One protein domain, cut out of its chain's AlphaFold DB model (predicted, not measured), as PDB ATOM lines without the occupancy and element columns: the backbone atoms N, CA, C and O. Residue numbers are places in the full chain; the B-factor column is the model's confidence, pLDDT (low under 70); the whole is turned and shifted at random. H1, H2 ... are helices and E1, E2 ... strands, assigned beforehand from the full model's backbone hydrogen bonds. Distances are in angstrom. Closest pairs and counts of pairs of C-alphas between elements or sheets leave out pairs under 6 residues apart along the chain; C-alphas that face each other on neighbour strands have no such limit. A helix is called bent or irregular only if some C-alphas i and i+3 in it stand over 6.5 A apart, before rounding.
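This is residues 284 to 427 of the 444 residues of an uncharacterized protein of Limnoglobus roseus (UniProt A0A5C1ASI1). One strongly twisted sheet of five strands has H3 and H4 packed over one face, and no named helix over the other. A helical hairpin, H1 and H2, packs at one end of this slab, with H2 beside the strands and H1 farther out, off the sheet. The printed part has 144 residues, with four named helices and five named strands in the order H1 H2 E1 H3 E2 E3 E4 E5 H4; the sheet's order is E2 E1 E3 E4 E5, mixed, and the class is mixed, helices and strands. The whole is compact, with a radius of gyration of the C-alphas of 14.9 A and spans of 48 by 34 by 26 A.

In the sheet, E1, residues 324 to 332, has parallel neighbours E2, residues 363 to 366, and E3, residues 375 to 380; N 325 and O 363, 2.9 A, and N 330 and O 377, 2.8 A, are within hydrogen-bond range. E3, E4, residues 387 to 394, and E5, residues 408 to 411, form a meander, each strand the antiparallel neighbour of the one before; N 378 and O 391, 3.0 A, and N 390 and O 408, 2.9 A, are within range. H3, residues 338 to 357, lies over E1 at a height over the sheet of 7.8 A, the closest C-alphas being those of Val 329 and Glu 342, 5.3 A. E1, H3 and E2 are a strand-helix-strand unit, two parallel neighbour strands with a helix between, and its crossover is right-handed. On the same face H4, residues 415 to 426, lies over E4 at a height of 9.3 A; H3 and H4 only just touch, with 3 pairs of C-alphas within 8 A, the closest those of Leu 349 and Lys 418, 6.4 A. H2, residues 301 to 319, is on that face too, and its closest C-alphas with E4 are those of Ala 309 and Val 394, 6.1 A. H1, residues 284 to 297, touches H2 at a shallow tilt of 5 degrees, opposite ways, with the C-alphas of Ile 292 and Ala 311 closest at 5.3 A. In H3 every O i to N i+4 pair is within hydrogen-bond range, against 7 of 10 in H1, 12 of 15 in H2 and 7 of 8 in H4.

E1 runs 26.3 A from C-alpha 324 at (-48.174, 13.674, -34.366), and E4 runs 23.1 A. H3 is 28.0 A long and H2 28.6 A, with a kink of 26 degrees near residue 308. H1 begins at (-57.214, 25.299, -30.624) and H4 ends at (-44.113, 27.461, -48.609). H2 is irregular, with C-alphas 302 and 305 8.0 A apart, and H1 only just so, with C-alphas 287 and 290 6.6 A apart.

The C-alphas of Leu 284 and Asp 384, the two farthest apart, are 48.1 A apart. The printed part has no cut, and E4 to E5 is the long link, with 13 residues. The mean pLDDT of the printed part is 94.1, and residues 413 to 414 are under 70.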
ATOM      1  N   LEU A 284     -58.232  26.135 -29.989       97.00
ATOM      2  CA  LEU A 284     -57.214  25.299 -30.624       97.00
ATOM      3  C   LEU A 284     -57.285  25.423 -32.151       97.00
ATOM      4  O   LEU A 284     -56.270  25.612 -32.807       97.00
ATOM      5  N   ALA A 285     -58.494  25.391 -32.707       96.88
ATOM      6  CA  ALA A 285     -58.777  25.663 -34.107       96.88
ATOM      7  C   ALA A 285     -58.192  26.984 -34.615       96.88
ATOM      8  O   ALA A 285     -57.480  26.987 -35.618       96.88
ATOM      9  N   ALA A 286     -58.464  28.080 -33.903       97.44
ATOM     10  CA  ALA A 286     -57.995  29.410 -34.272       97.44
ATOM     11  C   ALA A 286     -56.460  29.487 -34.342       97.44
ATOM     12  O   ALA A 286     -55.917  30.230 -35.157       97.44
ATOM     13  N   MET A 287     -55.749  28.682 -33.541       97.25
ATOM     14  CA  MET A 287     -54.285  28.591 -33.599       97.25
ATOM     15  C   MET A 287     -53.774  27.935 -34.896       97.25
ATOM     16  O   MET A 287     -52.681  28.270 -35.345       97.25
ATOM     17  N   TYR A 288     -54.552  27.049 -35.534       97.75
ATOM     18  CA  TYR A 288     -54.199  26.442 -36.828       97.75
ATOM     19  C   TYR A 288     -54.597  27.294 -38.035       97.75
ATOM     20  O   TYR A 288     -53.976  27.161 -39.092       97.75
ATOM     21  N   ASP A 289     -55.602  28.163 -37.905       97.44
ATOM     22  CA  ASP A 289     -56.154  28.916 -39.038       97.44
ATOM     23  C   ASP A 289     -55.082  29.773 -39.737       97.44
ATOM     24  O   ASP A 289     -54.992  29.772 -40.968       97.44
ATOM     25  N   ALA A 290     -54.214  30.452 -38.975       96.56
ATOM     26  CA  ALA A 290     -53.143  31.276 -39.539       96.56
ATOM     27  C   ALA A 290     -52.064  30.449 -40.276       96.56
ATOM     28  O   ALA A 290     -51.793  30.760 -41.440       96.56
ATOM     29  N   PRO A 291     -51.475  29.382 -39.692       96.50
ATOM     30  CA  PRO A 291     -50.594  28.472 -40.425       96.50
ATOM     31  C   PRO A 291     -51.244  27.866 -41.672       96.50
ATOM     32  O   PRO A 291     -50.629  27.884 -42.735       96.50
ATOM     33  N   ILE A 292     -52.491  27.390 -41.587       97.25
ATOM     34  CA  ILE A 292     -53.217  26.811 -42.729       97.25
ATOM     35  C   ILE A 292     -53.382  27.843 -43.849       97.25
ATOM     36  O   ILE A 292     -53.070  27.559 -45.007       97.25
ATOM     37  N   ALA A 293     -53.835  29.056 -43.520       97.19
ATOM     38  CA  ALA A 293     -53.987  30.136 -44.491       97.19
ATOM     39  C   ALA A 293     -52.640  30.530 -45.117       97.19
ATOM     40  O   ALA A 293     -52.563  30.777 -46.325       97.19
ATOM     41  N   LYS A 294     -51.563  30.534 -44.322       95.44
ATOM     42  CA  LYS A 294     -50.203  30.779 -44.807       95.44
ATOM     43  C   LYS A 294     -49.792  29.710 -45.821       95.44
ATOM     44  O   LYS A 294     -49.459  30.069 -46.940       95.44
ATOM     45  N   VAL A 295     -49.926  28.420 -45.498       95.06
ATOM     46  CA  VAL A 295     -49.625  27.319 -46.437       95.06
ATOM     47  C   VAL A 295     -50.435  27.436 -47.728       95.06
ATOM     48  O   VAL A 295     -49.877  27.298 -48.811       95.06
ATOM     49  N   LYS A 296     -51.735  27.738 -47.640       95.81
ATOM     50  CA  LYS A 296     -52.602  27.875 -48.822       95.81
ATOM     51  C   LYS A 296     -52.223  29.066 -49.713       95.81
ATOM     52  O   LYS A 296     -52.376  28.981 -50.929       95.81
ATOM     53  N   SER A 297     -51.731  30.163 -49.131       94.88
ATOM     54  CA  SER A 297     -51.430  31.412 -49.854       94.88
ATOM     55  C   SER A 297     -49.985  31.545 -50.339       94.88
ATOM     56  O   SER A 297     -49.718  32.348 -51.230       94.88
ATOM     57  N   THR A 298     -49.046  30.776 -49.786       90.25
ATOM     58  CA  THR A 298     -47.621  30.873 -50.128       90.25
ATOM     59  C   THR A 298     -47.174  29.723 -51.017       90.25
ATOM     60  O   THR A 298     -47.460  28.584 -50.688       90.25
ATOM     61  N   GLY A 299     -46.413  29.981 -52.082       88.75
ATOM     62  CA  GLY A 299     -45.757  28.936 -52.880       88.75
ATOM     63  C   GLY A 299     -46.008  29.018 -54.388       88.75
ATOM     64  O   GLY A 299     -46.844  29.804 -54.834       88.75
ATOM     65  N   PRO A 300     -45.283  28.216 -55.186       90.56
ATOM     66  CA  PRO A 300     -45.352  28.271 -56.647       90.56
ATOM     67  C   PRO A 300     -46.666  27.671 -57.180       90.56
ATOM     68  O   PRO A 300     -47.034  26.584 -56.730       90.56
ATOM     69  N   PRO A 301     -47.400  28.289 -58.123       93.81
ATOM     70  CA  PRO A 301     -48.672  27.755 -58.629       93.81
ATOM     71  C   PRO A 301     -48.613  26.281 -59.064       93.81
ATOM     72  O   PRO A 301     -49.542  25.526 -58.792       93.81
ATOM     73  N   GLU A 302     -47.493  25.848 -59.641       95.25
ATOM     74  CA  GLU A 302     -47.252  24.476 -60.091       95.25
ATOM     75  C   GLU A 302     -47.225  23.428 -58.961       95.25
ATOM     76  O   GLU A 302     -47.420  22.245 -59.223       95.25
ATOM     77  N   GLN A 303     -47.050  23.848 -57.703       95.50
ATOM     78  CA  GLN A 303     -47.032  22.973 -56.521       95.50
ATOM     79  C   GLN A 303     -48.314  23.075 -55.674       95.50
ATOM     80  O   GLN A 303     -48.319  22.684 -54.506       95.50
ATOM     81  N   ALA A 304     -49.409  23.618 -56.226       95.75
ATOM     82  CA  ALA A 304     -50.662  23.834 -55.491       95.75
ATOM     83  C   ALA A 304     -51.201  22.563 -54.814       95.75
ATOM     84  O   ALA A 304     -51.565  22.611 -53.643       95.75
ATOM     85  N   ALA A 305     -51.155  21.418 -55.502       96.31
ATOM     86  CA  ALA A 305     -51.670  20.155 -54.974       96.31
ATOM     87  C   ALA A 305     -50.957  19.711 -53.681       96.31
ATOM     88  O   ALA A 305     -51.600  19.286 -52.724       96.31
ATOM     89  N   VAL A 306     -49.627  19.843 -53.614       95.69
ATOM     90  CA  VAL A 306     -48.849  19.454 -52.423       95.69
ATOM     91  C   VAL A 306     -49.103  20.410 -51.259       95.69
ATOM     92  O   VAL A 306     -49.162  19.976 -50.109       95.69
ATOM     93  N   ARG A 307     -49.324  21.699 -51.537       95.06
ATOM     94  CA  ARG A 307     -49.721  22.668 -50.504       95.06
ATOM     95  C   ARG A 307     -51.103  22.393 -49.950       95.06
ATOM     96  O   ARG A 307     -51.286  22.460 -48.740       95.06
ATOM     97  N   GLU A 308     -52.058  22.071 -50.815       96.75
ATOM     98  CA  GLU A 308     -53.396  21.659 -50.395       96.75
ATOM     99  C   GLU A 308     -53.332  20.387 -49.546       96.75
ATOM    100  O   GLU A 308     -53.966  20.333 -48.497       96.75
ATOM    101  N   ALA A 309     -52.495  19.414 -49.920       97.25
ATOM    102  CA  ALA A 309     -52.267  18.210 -49.123       97.25
ATOM    103  C   ALA A 309     -51.645  18.517 -47.750       97.25
ATOM    104  O   ALA A 309     -52.078  17.962 -46.740       97.25
ATOM    105  N   PHE A 310     -50.665  19.423 -47.687       97.44
ATOM    106  CA  PHE A 310     -50.061  19.843 -46.420       97.44
ATOM    107  C   PHE A 310     -51.051  20.632 -45.555       97.44
ATOM    108  O   PHE A 310     -51.132  20.414 -44.350       97.44
ATOM    109  N   ALA A 311     -51.861  21.505 -46.151       97.44
ATOM    110  CA  ALA A 311     -52.919  22.208 -45.438       97.44
ATOM    111  C   ALA A 311     -53.992  21.238 -44.910       97.44
ATOM    112  O   ALA A 311     -54.413  21.374 -43.767       97.44
ATOM    113  N   ALA A 312     -54.370  20.221 -45.690       97.81
ATOM    114  CA  ALA A 312     -55.284  19.165 -45.257       97.81
ATOM    115  C   ALA A 312     -54.694  18.310 -44.122       97.81
ATOM    116  O   ALA A 312     -55.417  17.895 -43.219       97.81
ATOM    117  N   LEU A 313     -53.377  18.065 -44.135       97.62
ATOM    118  CA  LEU A 313     -52.668  17.465 -43.003       97.62
ATOM    119  C   LEU A 313     -52.791  18.350 -41.754       97.62
ATOM    120  O   LEU A 313     -53.170  17.856 -40.703       97.62
ATOM    121  N   LEU A 314     -52.541  19.659 -41.847       97.25
ATOM    122  CA  LEU A 314     -52.715  20.569 -40.705       97.25
ATOM    123  C   LEU A 314     -54.162  20.593 -40.184       97.25
ATOM    124  O   LEU A 314     -54.383  20.599 -38.974       97.25
ATOM    125  N   GLU A 315     -55.143  20.571 -41.088       97.25
ATOM    126  CA  GLU A 315     -56.565  20.499 -40.744       97.25
ATOM    127  C   GLU A 315     -56.910  19.204 -39.996       97.25
ATOM    128  O   GLU A 315     -57.671  19.256 -39.033       97.25
ATOM    129  N   SER A 316     -56.324  18.056 -40.357       96.62
ATOM    130  CA  SER A 316     -56.577  16.798 -39.639       96.62
ATOM    131  C   SER A 316     -55.983  16.791 -38.226       96.62
ATOM    132  O   SER A 316     -56.558  16.198 -37.310       96.62
ATOM    133  N   LEU A 317     -54.868  17.499 -38.010       96.25
ATOM    134  CA  LEU A 317     -54.226  17.599 -36.696       96.25
ATOM    135  C   LEU A 317     -55.029  18.440 -35.702       96.25
ATOM    136  O   LEU A 317     -54.902  18.219 -34.495       96.25
ATOM    137  N   ARG A 318     -55.860  19.372 -36.182       94.62
ATOM    138  CA  ARG A 318     -56.710  20.248 -35.359       94.62
ATOM    139  C   ARG A 318     -57.604  19.465 -34.398       94.62
ATOM    140  O   ARG A 318     -57.729  19.850 -33.238       94.62
ATOM    141  N   ASP A 319     -58.182  18.362 -34.868       90.50
ATOM    142  CA  ASP A 319     -59.100  17.523 -34.088       90.50
ATOM    143  C   ASP A 319     -58.431  16.266 -33.506       90.50
ATOM    144  O   ASP A 319     -59.027  15.563 -32.684       90.50
ATOM    145  N   ALA A 320     -57.191  15.972 -33.906       93.12
ATOM    146  CA  ALA A 320     -56.452  14.820 -33.408       93.12
ATOM    147  C   ALA A 320     -56.114  14.994 -31.913       93.12
ATOM    148  O   ALA A 320     -55.601  16.051 -31.538       93.12
ATOM    149  N   PRO A 321     -56.296  13.970 -31.052       89.38
ATOM    150  CA  PRO A 321     -55.897  14.046 -29.644       89.38
ATOM    151  C   PRO A 321     -54.410  14.388 -29.475       89.38
ATOM    152  O   PRO A 321     -54.047  15.238 -28.666       89.38
ATOM    153  N   GLN A 322     -53.551  13.784 -30.300       93.31
ATOM    154  CA  GLN A 322     -52.115  14.059 -30.360       93.31
ATOM    155  C   GLN A 322     -51.749  14.518 -31.781       93.31
ATOM    156  O   GLN A 322     -52.072  13.800 -32.729       93.31
ATOM    157  N   PRO A 323     -51.091  15.679 -31.969       96.06
ATOM    158  CA  PRO A 323     -50.799  16.210 -33.296       96.06
ATOM    159  C   PRO A 323     -49.471  15.662 -33.811       96.06
ATOM    160  O   PRO A 323     -48.486  16.388 -33.941       96.06
ATOM    161  N   VAL A 324     -49.420  14.354 -34.021       96.50
ATOM    162  CA  VAL A 324     -48.174  13.674 -34.366       96.50
ATOM    163  C   VAL A 324     -48.062  13.521 -35.877       96.50
ATOM    164  O   VAL A 324     -48.939  12.940 -36.510       96.50
ATOM    165  N   VAL A 325     -46.955  14.000 -36.443       97.56
ATOM    166  CA  VAL A 325     -46.635  13.891 -37.871       97.56
ATOM    167  C   VAL A 325     -45.353  13.085 -38.032       97.56
ATOM    168  O   VAL A 325     -44.313  13.411 -37.461       97.56
ATOM    169  N   SER A 326     -45.408  12.020 -38.825       97.69
ATOM    170  CA  SER A 326     -44.224  11.226 -39.157       97.69
ATOM    171  C   SER A 326     -43.519  11.779 -40.393       97.69
ATOM    172  O   SER A 326     -44.168  12.078 -41.398       97.69
ATOM    173  N   ILE A 327     -42.188  11.879 -40.325       97.50
ATOM    174  CA  ILE A 327     -41.334  12.236 -41.465       97.50
ATOM    175  C   ILE A 327     -40.420  11.051 -41.785       97.50
ATOM    176  O   ILE A 327     -39.718  10.549 -40.902       97.50
ATOM    177  N   SER A 328     -40.412  10.625 -43.046       97.38
ATOM    178  CA  SER A 328     -39.444   9.676 -43.592       97.38
ATOM    179  C   SER A 328     -38.560  10.372 -44.617       97.38
ATOM    180  O   SER A 328     -39.041  11.144 -45.446       97.38
ATOM    181  N   VAL A 329     -37.264  10.098 -44.546       97.19
ATOM    182  CA  VAL A 329     -36.261  10.606 -45.478       97.19
ATOM    183  C   VAL A 329     -35.475   9.405 -45.980       97.19
ATOM    184  O   VAL A 329     -34.988   8.624 -45.167       97.19
ATOM    185  N   THR A 330     -35.372   9.259 -47.298       96.75
ATOM    186  CA  THR A 330     -34.688   8.141 -47.949       96.75
ATOM    187  C   THR A 330     -33.722   8.664 -49.010       96.75
ATOM    188  O   THR A 330     -34.147   9.316 -49.965       96.75
ATOM    189  N   GLU A 331     -32.433   8.383 -48.842       96.31
ATOM    190  CA  GLU A 331     -31.379   8.653 -49.823       96.31
ATOM    191  C   GLU A 331     -31.151   7.395 -50.678       96.31
ATOM    192  O   GLU A 331     -30.825   6.330 -50.158       96.31
ATOM    193  N   ALA A 332     -31.322   7.496 -51.994       94.88
ATOM    194  CA  ALA A 332     -31.011   6.413 -52.919       94.88
ATOM    195  C   ALA A 332     -29.512   6.400 -53.271       94.88
ATOM    196  O   ALA A 332     -28.941   7.436 -53.618       94.88
ATOM    197  N   GLY A 333     -28.894   5.213 -53.233       90.00
ATOM    198  CA  GLY A 333     -27.486   4.975 -53.574       90.00
ATOM    199  C   GLY A 333     -26.729   4.198 -52.489       90.00
ATOM    200  O   GLY A 333     -27.303   3.843 -51.468       90.00
ATOM    201  N   ASP A 334     -25.428   3.972 -52.707       82.50
ATOM    202  CA  ASP A 334     -24.552   3.185 -51.813       82.50
ATOM    203  C   ASP A 334     -23.453   4.041 -51.146       82.50
ATOM    204  O   ASP A 334     -22.333   3.596 -50.885       82.50
ATOM    205  N   ALA A 335     -23.734   5.319 -50.894       84.44
ATOM    206  CA  ALA A 335     -22.763   6.227 -50.296       84.44
ATOM    207  C   ALA A 335     -22.579   5.971 -48.786       84.44
ATOM    208  O   ALA A 335     -23.537   5.830 -48.026       84.44
ATOM    209  N   ASN A 336     -21.336   6.019 -48.303       88.44
ATOM    210  CA  ASN A 336     -21.055   5.953 -46.866       88.44
ATOM    211  C   ASN A 336     -21.753   7.101 -46.122       88.44
ATOM    212  O   ASN A 336     -21.623   8.257 -46.522       88.44
ATOM    213  N   GLY A 337     -22.453   6.803 -45.023       90.94
ATOM    214  CA  GLY A 337     -23.074   7.808 -44.150       90.94
ATOM    215  C   GLY A 337     -24.513   8.217 -44.493       90.94
ATOM    216  O   GLY A 337     -24.991   9.187 -43.908       90.94
ATOM    217  N   ILE A 338     -25.208   7.491 -45.382       93.12
ATOM    218  CA  ILE A 338     -26.624   7.729 -45.739       93.12
ATOM    219  C   ILE A 338     -27.507   7.918 -44.497       93.12
ATOM    220  O   ILE A 338     -28.135   8.961 -44.343       93.12
ATOM    221  N   THR A 339     -27.473   6.979 -43.547       93.56
ATOM    222  CA  THR A 339     -28.338   7.025 -42.355       93.56
ATOM    223  C   THR A 339     -28.144   8.296 -41.524       93.56
ATOM    224  O   THR A 339     -29.108   8.849 -40.998       93.56
ATOM    225  N   ALA A 340     -26.907   8.790 -41.409       94.50
ATOM    226  CA  ALA A 340     -26.625  10.021 -40.673       94.50
ATOM    227  C   ALA A 340     -27.207  11.249 -41.390       94.50
ATOM    228  O   ALA A 340     -27.761  12.136 -40.743       94.50
ATOM    229  N   ARG A 341     -27.130  11.282 -42.724       93.94
ATOM    230  CA  ARG A 341     -27.654  12.378 -43.551       93.94
ATOM    231  C   ARG A 341     -29.177  12.384 -43.602       93.94
ATOM    232  O   ARG A 341     -29.779  13.438 -43.426       93.94
ATOM    233  N   GLU A 342     -29.802  11.219 -43.746       95.06
ATOM    234  CA  GLU A 342     -31.258  11.058 -43.645       95.06
ATOM    235  C   GLU A 342     -31.779  11.535 -42.287       95.06
ATOM    236  O   GLU A 342     -32.724  12.323 -42.216       95.06
ATOM    237  N   GLN A 343     -31.132  11.102 -41.203       95.56
ATOM    238  CA  GLN A 343     -31.500  11.487 -39.846       95.56
ATOM    239  C   GLN A 343     -31.314  12.992 -39.605       95.56
ATOM    240  O   GLN A 343     -32.179  13.618 -38.983       95.56
ATOM    241  N   GLN A 344     -30.218  13.576 -40.106       94.81
ATOM    242  CA  GLN A 344     -29.978  15.015 -40.019       94.81
ATOM    243  C   GLN A 344     -31.058  15.783 -40.776       94.81
ATOM    244  O   GLN A 344     -31.721  16.620 -40.176       94.81
ATOM    245  N   LEU A 345     -31.298  15.456 -42.052       95.12
ATOM    246  CA  LEU A 345     -32.302  16.131 -42.875       95.12
ATOM    247  C   LEU A 345     -33.708  16.000 -42.280       95.12
ATOM    248  O   LEU A 345     -34.462  16.969 -42.280       95.12
ATOM    249  N   ARG A 346     -34.061  14.836 -41.725       96.00
ATOM    250  CA  ARG A 346     -35.344  14.636 -41.036       96.00
ATOM    251  C   ARG A 346     -35.505  15.582 -39.847       96.00
ATOM    252  O   ARG A 346     -36.575  16.155 -39.673       96.00
ATOM    253  N   THR A 347     -34.460  15.718 -39.032       95.50
ATOM    254  CA  THR A 347     -34.453  16.593 -37.847       95.50
ATOM    255  C   THR A 347     -34.550  18.058 -38.268       95.50
ATOM    256  O   THR A 347     -35.429  18.780 -37.814       95.50
ATOM    257  N   ASP A 348     -33.735  18.449 -39.242       94.56
ATOM    258  CA  ASP A 348     -33.725  19.765 -39.872       94.56
ATOM    259  C   ASP A 348     -35.096  20.168 -40.448       94.56
ATOM    260  O   ASP A 348     -35.530  21.312 -40.295       94.56
ATOM    261  N   LEU A 349     -35.783  19.236 -41.115       95.81
ATOM    262  CA  LEU A 349     -37.133  19.439 -41.640       95.81
ATOM    263  C   LEU A 349     -38.163  19.549 -40.515       95.81
ATOM    264  O   LEU A 349     -38.987  20.460 -40.554       95.81
ATOM    265  N   ALA A 350     -38.112  18.668 -39.513       96.56
ATOM    266  CA  ALA A 350     -38.995  18.727 -38.349       96.56
ATOM    267  C   ALA A 350     -38.888  20.079 -37.624       96.56
ATOM    268  O   ALA A 350     -39.907  20.708 -37.338       96.56
ATOM    269  N   ASP A 351     -37.668  20.565 -37.398       95.31
ATOM    270  CA  ASP A 351     -37.426  21.855 -36.752       95.31
ATOM    271  C   ASP A 351     -37.921  23.022 -37.604       95.31
ATOM    272  O   ASP A 351     -38.575  23.936 -37.092       95.31
ATOM    273  N   ALA A 352     -37.642  22.992 -38.910       95.12
ATOM    274  CA  ALA A 352     -38.079  24.032 -39.830       95.12
ATOM    275  C   ALA A 352     -39.613  24.086 -39.924       95.12
ATOM    276  O   ALA A 352     -40.197  25.165 -39.799       95.12
ATOM    277  N   PHE A 353     -40.281  22.937 -40.078       96.06
ATOM    278  CA  PHE A 353     -41.743  22.855 -40.073       96.06
ATOM    279  C   PHE A 353     -42.325  23.292 -38.727       96.06
ATOM    280  O   PHE A 353     -43.293  24.052 -38.705       96.06
ATOM    281  N   GLY A 354     -41.715  22.883 -37.614       95.81
ATOM    282  CA  GLY A 354     -42.117  23.296 -36.273       95.81
ATOM    283  C   GLY A 354     -42.018  24.808 -36.079       95.81
ATOM    284  O   GLY A 354     -42.935  25.414 -35.539       95.81
ATOM    285  N   LEU A 355     -40.957  25.456 -36.564       95.56
ATOM    286  CA  LEU A 355     -40.835  26.919 -36.525       95.56
ATOM    287  C   LEU A 355     -41.842  27.623 -37.436       95.56
ATOM    288  O   LEU A 355     -42.327  28.699 -37.097       95.56
ATOM    289  N   PHE A 356     -42.144  27.039 -38.595       95.38
ATOM    290  CA  PHE A 356     -43.062  27.641 -39.554       95.38
ATOM    291  C   PHE A 356     -44.525  27.562 -39.111       95.38
ATOM    292  O   PHE A 356     -45.255  28.543 -39.252       95.38
ATOM    293  N   VAL A 357     -44.948  26.395 -38.618       95.12
ATOM    294  CA  VAL A 357     -46.326  26.143 -38.182       95.12
ATOM    295  C   VAL A 357     -46.546  26.639 -36.753       95.12
ATOM    296  O   VAL A 357     -47.586  27.217 -36.465       95.12
ATOM    297  N   GLY A 358     -45.568  26.434 -35.876       95.56
ATOM    298  CA  GLY A 358     -45.676  26.617 -34.433       95.56
ATOM    299  C   GLY A 358     -45.292  25.320 -33.723       95.56
ATOM    300  O   GLY A 358     -45.957  24.295 -33.890       95.56
ATOM    301  N   ARG A 359     -44.219  25.354 -32.920       94.75
ATOM    302  CA  ARG A 359     -43.638  24.160 -32.267       94.75
ATOM    303  C   ARG A 359     -44.615  23.453 -31.327       94.75
ATOM    304  O   ARG A 359     -44.465  22.274 -31.046       94.75
ATOM    305  N   GLU A 360     -45.611  24.183 -30.852       95.50
ATOM    306  CA  GLU A 360     -46.644  23.694 -29.947       95.50
ATOM    307  C   GLU A 360     -47.839  23.038 -30.665       95.50
ATOM    308  O   GLU A 360     -48.652  22.364 -30.033       95.50
ATOM    309  N   LEU A 361     -47.944  23.213 -31.989       96.50
ATOM    310  CA  LEU A 361     -49.048  22.700 -32.801       96.50
ATOM    311  C   LEU A 361     -48.755  21.332 -33.416       96.50
ATOM    312  O   LEU A 361     -49.692  20.646 -33.816       96.50
ATOM    313  N   ILE A 362     -47.494  20.917 -33.534       96.31
ATOM    314  CA  ILE A 362     -47.130  19.643 -34.165       96.31
ATOM    315  C   ILE A 362     -45.945  19.018 -33.446       96.31
ATOM    316  O   ILE A 362     -44.931  19.672 -33.222       96.31
ATOM    317  N   ALA A 363     -46.055  17.723 -33.164       95.81
ATOM    318  CA  ALA A 363     -44.937  16.891 -32.754       95.81
ATOM    319  C   ALA A 363     -44.484  16.027 -33.936       95.81
ATOM    320  O   ALA A 363     -45.275  15.276 -34.508       95.81
ATOM    321  N   PHE A 364     -43.204  16.104 -34.293       96.19
ATOM    322  CA  PHE A 364     -42.639  15.269 -35.349       96.19
ATOM    323  C   PHE A 364     -41.997  14.013 -34.767       96.19
ATOM    324  O   PHE A 364     -41.233  14.085 -33.805       96.19
ATOM    325  N   VAL A 365     -42.285  12.855 -35.359       96.00
ATOM    326  CA  VAL A 365     -41.761  11.559 -34.902       96.00
ATOM    327  C   VAL A 365     -41.133  10.768 -36.043       96.00
ATOM    328  O   VAL A 365     -41.401  11.003 -37.224       96.00
ATOM    329  N   LYS A 366     -40.299   9.784 -35.683       92.69
ATOM    330  CA  LYS A 366     -39.851   8.767 -36.635       92.69
ATOM    331  C   LYS A 366     -41.063   7.956 -37.099       92.69
ATOM    332  O   LYS A 366     -41.920   7.594 -36.296       92.69
ATOM    333  N   ASN A 367     -41.109   7.674 -38.395       92.31
ATOM    334  CA  ASN A 367     -42.119   6.807 -38.974       92.31
ATOM    335  C   ASN A 367     -42.052   5.378 -38.382       92.31
ATOM    336  O   ASN A 367     -40.943   4.849 -38.272       92.31
ATOM    337  N   PRO A 368     -43.188   4.756 -38.008       88.75
ATOM    338  CA  PRO A 368     -43.241   3.332 -37.680       88.75
ATOM    339  C   PRO A 368     -42.830   2.481 -38.887       88.75
ATOM    340  O   PRO A 368     -43.169   2.828 -40.017       88.75
ATOM    341  N   ASP A 369     -42.131   1.367 -38.660       90.38
ATOM    342  CA  ASP A 369     -41.608   0.522 -39.747       90.38
ATOM    343  C   ASP A 369     -42.729  -0.132 -40.590       90.38
ATOM    344  O   ASP A 369     -42.504  -0.522 -41.733       90.38
ATOM    345  N   ASP A 370     -43.945  -0.236 -40.046       92.38
ATOM    346  CA  ASP A 370     -45.116  -0.870 -40.658       92.38
ATOM    347  C   ASP A 370     -46.060   0.103 -41.384       92.38
ATOM    348  O   ASP A 370     -47.038  -0.333 -41.996       92.38
ATOM    349  N   LYS A 371     -45.799   1.414 -41.328       94.31
ATOM    350  CA  LYS A 371     -46.688   2.445 -41.887       94.31
ATOM    351  C   LYS A 371     -45.940   3.390 -42.806       94.31
ATOM    352  O   LYS A 371     -44.726   3.520 -42.725       94.31
ATOM    353  N   LYS A 372     -46.661   4.078 -43.691       96.44
ATOM    354  CA  LYS A 372     -46.080   5.166 -44.491       96.44
ATOM    355  C   LYS A 372     -46.019   6.451 -43.678       96.44
ATOM    356  O   LYS A 372     -46.834   6.662 -42.777       96.44
ATOM    357  N   ALA A 373     -45.071   7.321 -44.010       97.25
ATOM    358  CA  ALA A 373     -44.970   8.594 -43.316       97.25
ATOM    359  C   ALA A 373     -46.004   9.598 -43.839       97.25
ATOM    360  O   ALA A 373     -46.439   9.527 -44.989       97.25
ATOM    361  N   HIS A 374     -46.380  10.563 -42.998       98.06
ATOM    362  CA  HIS A 374     -47.201  11.692 -43.442       98.06
ATOM    363  C   HIS A 374     -46.437  12.555 -44.451       98.06
ATOM    364  O   HIS A 374     -47.031  13.099 -45.378       98.06
ATOM    365  N   ILE A 375     -45.120  12.669 -44.263       97.94
ATOM    366  CA  ILE A 375     -44.203  13.380 -45.150       97.94
ATOM    367  C   ILE A 375     -43.083  12.413 -45.534       97.94
ATOM    368  O   ILE A 375     -42.330  11.962 -44.671       97.94
ATOM    369  N   GLU A 376     -42.964  12.099 -46.821       97.94
ATOM    370  CA  GLU A 376     -41.907  11.241 -47.364       97.94
ATOM    371  C   GLU A 376     -41.039  12.063 -48.317       97.94
ATOM    372  O   GLU A 376     -41.540  12.691 -49.250       97.94
ATOM    373  N   VAL A 377     -39.730  12.067 -48.074       97.75
ATOM    374  CA  VAL A 377     -38.736  12.715 -48.929       97.75
ATOM    375  C   VAL A 377     -37.815  11.637 -49.472       97.75
ATOM    376  O   VAL A 377     -37.099  10.993 -48.710       97.75
ATOM    377  N   THR A 378     -37.801  11.461 -50.788       97.38
ATOM    378  CA  THR A 378     -36.837  10.588 -51.466       97.38
ATOM    379  C   THR A 378     -35.882  11.453 -52.266       97.38
ATOM    380  O   THR A 378     -36.333  12.344 -52.984       97.38
ATOM    381  N   TYR A 379     -34.579  11.218 -52.159       97.19
ATOM    382  CA  TYR A 379     -33.590  11.953 -52.943       97.19
ATOM    383  C   TYR A 379     -32.422  11.072 -53.373       97.19
ATOM    384  O   TYR A 379     -32.096  10.094 -52.711       97.19
ATOM    385  N   THR A 380     -31.785  11.438 -54.478       95.25
ATOM    386  CA  THR A 380     -30.631  10.741 -55.045       95.25
ATOM    387  C   THR A 380     -29.489  11.735 -55.184       95.25
ATOM    388  O   THR A 380     -29.655  12.800 -55.786       95.25
ATOM    389  N   VAL A 381     -28.323  11.393 -54.634       92.00
ATOM    390  CA  VAL A 381     -27.100  12.185 -54.789       92.00
ATOM    391  C   VAL A 381     -26.229  11.513 -55.852       92.00
ATOM    392  O   VAL A 381     -25.765  10.393 -55.626       92.00
ATOM    393  N   PRO A 382     -26.002  12.138 -57.019       88.94
ATOM    394  CA  PRO A 382     -25.152  11.549 -58.040       88.94
ATOM    395  C   PRO A 382     -23.687  11.504 -57.569       88.94
ATOM    396  O   PRO A 382     -23.281  12.319 -56.736       88.94
ATOM    397  N   PRO A 383     -22.861  10.589 -58.113       86.88
ATOM    398  CA  PRO A 383     -21.467  10.415 -57.688       86.88
ATOM    399  C   PRO A 383     -20.595  11.664 -57.857       86.88
ATOM    400  O   PRO A 383     -19.622  11.842 -57.130       86.88
ATOM    401  N   ASP A 384     -20.931  12.517 -58.825       87.56
ATOM    402  CA  ASP A 384     -20.238  13.774 -59.105       87.56
ATOM    403  C   ASP A 384     -20.672  14.924 -58.175       87.56
ATOM    404  O   ASP A 384     -20.066  15.996 -58.201       87.56
ATOM    405  N   GLY A 385     -21.711  14.715 -57.356       82.94
ATOM    406  CA  GLY A 385     -22.290  15.717 -56.465       82.94
ATOM    407  C   GLY A 385     -22.877  16.933 -57.188       82.94
ATOM    408  O   GLY A 385     -23.123  17.954 -56.543       82.94
ATOM    409  N   ALA A 386     -23.078  16.859 -58.509       88.12
ATOM    410  CA  ALA A 386     -23.416  18.023 -59.320       88.12
ATOM    411  C   ALA A 386     -24.847  18.510 -59.060       88.12
ATOM    412  O   ALA A 386     -25.077  19.713 -58.892       88.12
ATOM    413  N   ALA A 387     -25.811  17.585 -58.995       91.81
ATOM    414  CA  ALA A 387     -27.216  17.927 -58.829       91.81
ATOM    415  C   ALA A 387     -28.002  16.859 -58.062       91.81
ATOM    416  O   ALA A 387     -28.021  15.700 -58.454       91.81
ATOM    417  N   VAL A 388     -28.688  17.247 -56.989       94.12
ATOM    418  CA  VAL A 388     -29.536  16.330 -56.216       94.12
ATOM    419  C   VAL A 388     -30.923  16.279 -56.851       94.12
ATOM    420  O   VAL A 388     -31.582  17.315 -56.973       94.12
ATOM    421  N   GLU A 389     -31.365  15.082 -57.237       95.44
ATOM    422  CA  GLU A 389     -32.747  14.827 -57.650       95.44
ATOM    423  C   GLU A 389     -33.570  14.437 -56.423       95.44
ATOM    424  O   GLU A 389     -33.130  13.613 -55.625       95.44
ATOM    425  N   TRP A 390     -34.748  15.026 -56.237       96.94
ATOM    426  CA  TRP A 390     -35.584  14.748 -55.074       96.94
ATOM    427  C   TRP A 390     -37.078  14.783 -55.387       96.94
ATOM    428  O   TRP A 390     -37.532  15.389 -56.359       96.94
ATOM    429  N   LYS A 391     -37.849  14.118 -54.531       97.38
ATOM    430  CA  LYS A 391     -39.303  14.017 -54.581       97.38
ATOM    431  C   LYS A 391     -39.879  14.124 -53.175       97.38
ATOM    432  O   LYS A 391     -39.311  13.592 -52.224       97.38
ATOM    433  N   LEU A 392     -41.018  14.794 -53.066       97.81
ATOM    434  CA  LEU A 392     -41.780  14.934 -51.834       97.81
ATOM    435  C   LEU A 392     -43.162  14.312 -52.016       97.81
ATOM    436  O   LEU A 392     -43.827  14.562 -53.019       97.81
ATOM    437  N   ALA A 393     -43.601  13.546 -51.026       98.00
ATOM    438  CA  ALA A 393     -44.957  13.038 -50.922       98.00
ATOM    439  C   ALA A 393     -45.577  13.475 -49.591       98.00
ATOM    440  O   ALA A 393     -44.949  13.356 -48.538       98.00
ATOM    441  N   VAL A 394     -46.813  13.976 -49.639       97.94
ATOM    442  CA  VAL A 394     -47.575  14.401 -48.456       97.94
ATOM    443  C   VAL A 394     -48.890  13.628 -48.384       97.94
ATOM    444  O   VAL A 394     -49.585  13.484 -49.393       97.94
ATOM    445  N   ARG A 395     -49.232  13.130 -47.192       97.75
ATOM    446  CA  ARG A 395     -50.460  12.380 -46.890       97.75
ATOM    447  C   ARG A 395     -51.141  12.965 -45.653       97.75
ATOM    448  O   ARG A 395     -50.472  13.338 -44.693       97.75
ATOM    449  N   THR A 396     -52.473  12.977 -45.634       96.62
ATOM    450  CA  THR A 396     -53.258  13.389 -44.452       96.62
ATOM    451  C   THR A 396     -53.264  12.323 -43.354       96.62
ATOM    452  O   THR A 396     -53.358  12.654 -42.176       96.62
ATOM    453  N   THR A 397     -53.163  11.047 -43.736       95.31
ATOM    454  CA  THR A 397     -53.063   9.891 -42.834       95.31
ATOM    455  C   THR A 397     -52.015   8.905 -43.366       95.31
ATOM    456  O   THR A 397     -51.798   8.868 -44.581       95.31
ATOM    457  N   PRO A 398     -51.389   8.071 -42.512       93.69
ATOM    458  CA  PRO A 398     -50.381   7.097 -42.948       93.69
ATOM    459  C   PRO A 398     -50.873   6.138 -44.043       93.69
ATOM    460  O   PRO A 398     -50.140   5.820 -44.971       93.69
ATOM    461  N   ASP A 399     -52.137   5.721 -43.986       95.00
ATOM    462  CA  ASP A 399     -52.718   4.771 -44.944       95.00
ATOM    463  C   ASP A 399     -53.377   5.460 -46.157       95.00
ATOM    464  O   ASP A 399     -53.888   4.802 -47.065       95.00
ATOM    465  N   GLY A 400     -53.385   6.797 -46.180       95.38
ATOM    466  CA  GLY A 400     -54.029   7.595 -47.217       95.38
ATOM    467  C   GLY A 400     -53.219   7.699 -48.518       95.38
ATOM    468  O   GLY A 400     -52.018   7.404 -48.555       95.38
ATOM    469  N   PRO A 401     -53.852   8.149 -49.618       97.25
ATOM    470  CA  PRO A 401     -53.138   8.468 -50.851       97.25
ATOM    471  C   PRO A 401     -52.133   9.606 -50.619       97.25
ATOM    472  O   PRO A 401     -52.375  10.507 -49.818       97.25
ATOM    473  N   ALA A 402     -51.003   9.552 -51.326       97.75
ATOM    474  CA  ALA A 402     -50.027  10.637 -51.331       97.75
ATOM    475  C   ALA A 402     -50.307  11.586 -52.477       97.75
ATOM    476  O   ALA A 402     -50.602  11.153 -53.592       97.75
ATOM    477  N   VAL A 403     -50.119  12.869 -52.198       97.94
ATOM    478  CA  VAL A 403     -49.914  13.877 -53.227       97.94
ATOM    479  C   VAL A 403     -48.415  14.080 -53.367       97.94
ATOM    480  O   VAL A 403     -47.731  14.407 -52.399       97.94
ATOM    481  N   GLU A 404     -47.907  13.831 -54.567       97.56
ATOM    482  CA  GLU A 404     -46.477  13.779 -54.844       97.56
ATOM    483  C   GLU A 404     -46.053  14.927 -55.758       97.56
ATOM    484  O   GLU A 404     -46.762  15.273 -56.706       97.56
ATOM    485  N   THR A 405     -44.872  15.493 -55.516       96.38
ATOM    486  CA  THR A 405     -44.235  16.394 -56.478       96.38
ATOM    487  C   THR A 405     -43.694  15.591 -57.668       96.38
ATOM    488  O   THR A 405     -43.252  14.447 -57.496       96.38
ATOM    489  N   PRO A 406     -43.632  16.173 -58.879       95.94
ATOM    490  CA  PRO A 406     -42.741  15.645 -59.905       95.94
ATOM    491  C   PRO A 406     -41.284  15.720 -59.409       95.94
ATOM    492  O   PRO A 406     -40.985  16.590 -58.580       95.94
ATOM    493  N   PRO A 407     -40.375  14.852 -59.894       96.31
ATOM    494  CA  PRO A 407     -38.961  14.936 -59.546       96.31
ATOM    495  C   PRO A 407     -38.413  16.343 -59.794       96.31
ATOM    496  O   PRO A 407     -38.681  16.956 -60.828       96.31
ATOM    497  N   GLN A 408     -37.705  16.874 -58.805       96.38
ATOM    498  CA  GLN A 408     -37.084  18.191 -58.834       96.38
ATOM    499  C   GLN A 408     -35.569  18.024 -58.805       96.38
ATOM    500  O   GLN A 408     -35.057  17.087 -58.197       96.38
ATOM    501  N   THR A 409     -34.841  18.956 -59.411       94.69
ATOM    502  CA  THR A 409     -33.376  18.952 -59.417       94.69
ATOM    503  C   THR A 409     -32.865  20.243 -58.797       94.69
ATOM    504  O   THR A 409     -33.367  21.322 -59.111       94.69
ATOM    505  N   MET A 410     -31.856  20.154 -57.930       93.81
ATOM    506  CA  MET A 410     -31.188  21.326 -57.364       93.81
ATOM    507  C   MET A 410     -29.659  21.213 -57.469       93.81
ATOM    508  O   MET A 410     -29.126  20.106 -57.365       93.81
ATOM    509  N   PRO A 411     -28.936  22.330 -57.660       88.50
ATOM    510  CA  PRO A 411     -27.479  22.317 -57.701       88.50
ATOM    511  C   PRO A 411     -26.868  22.124 -56.301       88.50
ATOM    512  O   PRO A 411     -27.205  22.852 -55.367       88.50
ATOM    513  N   GLY A 412     -25.901  21.210 -56.183       72.69
ATOM    514  CA  GLY A 412     -24.993  21.125 -55.032       72.69
ATOM    515  C   GLY A 412     -25.561  20.596 -53.700       72.69
ATOM    516  O   GLY A 412     -26.567  19.894 -53.644       72.69
ATOM    517  N   ALA A 413     -24.811  20.885 -52.625       66.25
ATOM    518  CA  ALA A 413     -24.796  20.196 -51.328       66.25
ATOM    519  C   ALA A 413     -26.151  20.043 -50.601       66.25
ATOM    520  O   ALA A 413     -27.046  20.883 -50.691       66.25
ATOM    521  N   GLN A 414     -26.240  19.005 -49.759       66.31
ATOM    522  CA  GLN A 414     -27.438  18.627 -48.990       66.31
ATOM    523  C   GLN A 414     -28.066  19.750 -48.152       66.31
ATOM    524  O   GLN A 414     -29.275  19.747 -47.943       66.31
ATOM    525  N   THR A 415     -27.290  20.738 -47.697       70.69
ATOM    526  CA  THR A 415     -27.808  21.887 -46.933       70.69
ATOM    527  C   THR A 415     -28.829  22.707 -47.737       70.69
ATOM    528  O   THR A 415     -29.712  23.334 -47.155       70.69
ATOM    529  N   GLY A 416     -28.754  22.662 -49.074       90.19
ATOM    530  CA  GLY A 416     -29.740  23.257 -49.975       90.19
ATOM    531  C   GLY A 416     -31.061  22.486 -50.052       90.19
ATOM    532  O   GLY A 416     -32.089  23.102 -50.327       90.19
ATOM    533  N   LEU A 417     -31.073  21.183 -49.739       94.00
ATOM    534  CA  LEU A 417     -32.247  20.314 -49.921       94.00
ATOM    535  C   LEU A 417     -33.391  20.721 -49.002       94.00
ATOM    536  O   LEU A 417     -34.531  20.837 -49.440       94.00
ATOM    537  N   LYS A 418     -33.069  21.037 -47.745       94.94
ATOM    538  CA  LYS A 418     -34.027  21.602 -46.791       94.94
ATOM    539  C   LYS A 418     -34.708  22.849 -47.353       94.94
ATOM    540  O   LYS A 418     -35.930  22.945 -47.307       94.94
ATOM    541  N   ASN A 419     -33.927  23.782 -47.899       95.19
ATOM    542  CA  ASN A 419     -34.448  25.026 -48.462       95.19
ATOM    543  C   ASN A 419     -35.262  24.783 -49.733       95.19
ATOM    544  O   ASN A 419     -36.297  25.418 -49.889       95.19
ATOM    545  N   ALA A 420     -34.841  23.856 -50.596       95.25
ATOM    546  CA  ALA A 420     -35.590  23.482 -51.791       95.25
ATOM    547  C   ALA A 420     -36.966  22.900 -51.425       95.25
ATOM    548  O   ALA A 420     -37.983  23.372 -51.928       95.25
ATOM    549  N   ILE A 421     -37.014  21.960 -50.472       95.38
ATOM    550  CA  ILE A 421     -38.266  21.381 -49.957       95.38
ATOM    551  C   ILE A 421     -39.158  22.476 -49.355       95.38
ATOM    552  O   ILE A 421     -40.345  22.559 -49.674       95.38
ATOM    553  N   PHE A 422     -38.591  23.357 -48.526       95.19
ATOM    554  CA  PHE A 422     -39.336  24.460 -47.916       95.19
ATOM    555  C   PHE A 422     -39.869  25.455 -48.949       95.19
ATOM    556  O   PHE A 422     -41.014  25.891 -48.852       95.19
ATOM    557  N   GLN A 423     -39.077  25.781 -49.968       94.81
ATOM    558  CA  GLN A 423     -39.469  26.698 -51.029       94.81
ATOM    559  C   GLN A 423     -40.570  26.100 -51.912       94.81
ATOM    560  O   GLN A 423     -41.479  26.818 -52.325       94.81
ATOM    561  N   THR A 424     -40.551  24.787 -52.141       93.25
ATOM    562  CA  THR A 424     -41.619  24.069 -52.845       93.25
ATOM    563  C   THR A 424     -42.945  24.105 -52.085       93.25
ATOM    564  O   THR A 424     -43.980  24.372 -52.698       93.25
ATOM    565  N   ILE A 425     -42.933  23.881 -50.765       91.75
ATOM    566  CA  ILE A 425     -44.166  23.850 -49.959       91.75
ATOM    567  C   ILE A 425     -44.647  25.268 -49.611       91.75
ATOM    568  O   ILE A 425     -45.833  25.555 -49.716       91.75
ATOM    569  N   PHE A 426     -43.751  26.171 -49.214       94.06
ATOM    570  CA  PHE A 426     -44.113  27.461 -48.609       94.06
ATOM    571  C   PHE A 426     -43.621  28.686 -49.384       94.06
ATOM    572  O   PHE A 426     -43.720  29.806 -48.881       94.06
ATOM    573  N   GLY A 427     -43.032  28.509 -50.572       93.25
ATOM    574  CA  GLY A 427     -42.563  29.617 -51.414       93.25
ATOM    575  C   GLY A 427     -41.427  30.451 -50.826       93.25
ATOM    576  O   GLY A 427     -41.145  31.530 -51.338       93.25
TER     577      GLY A 427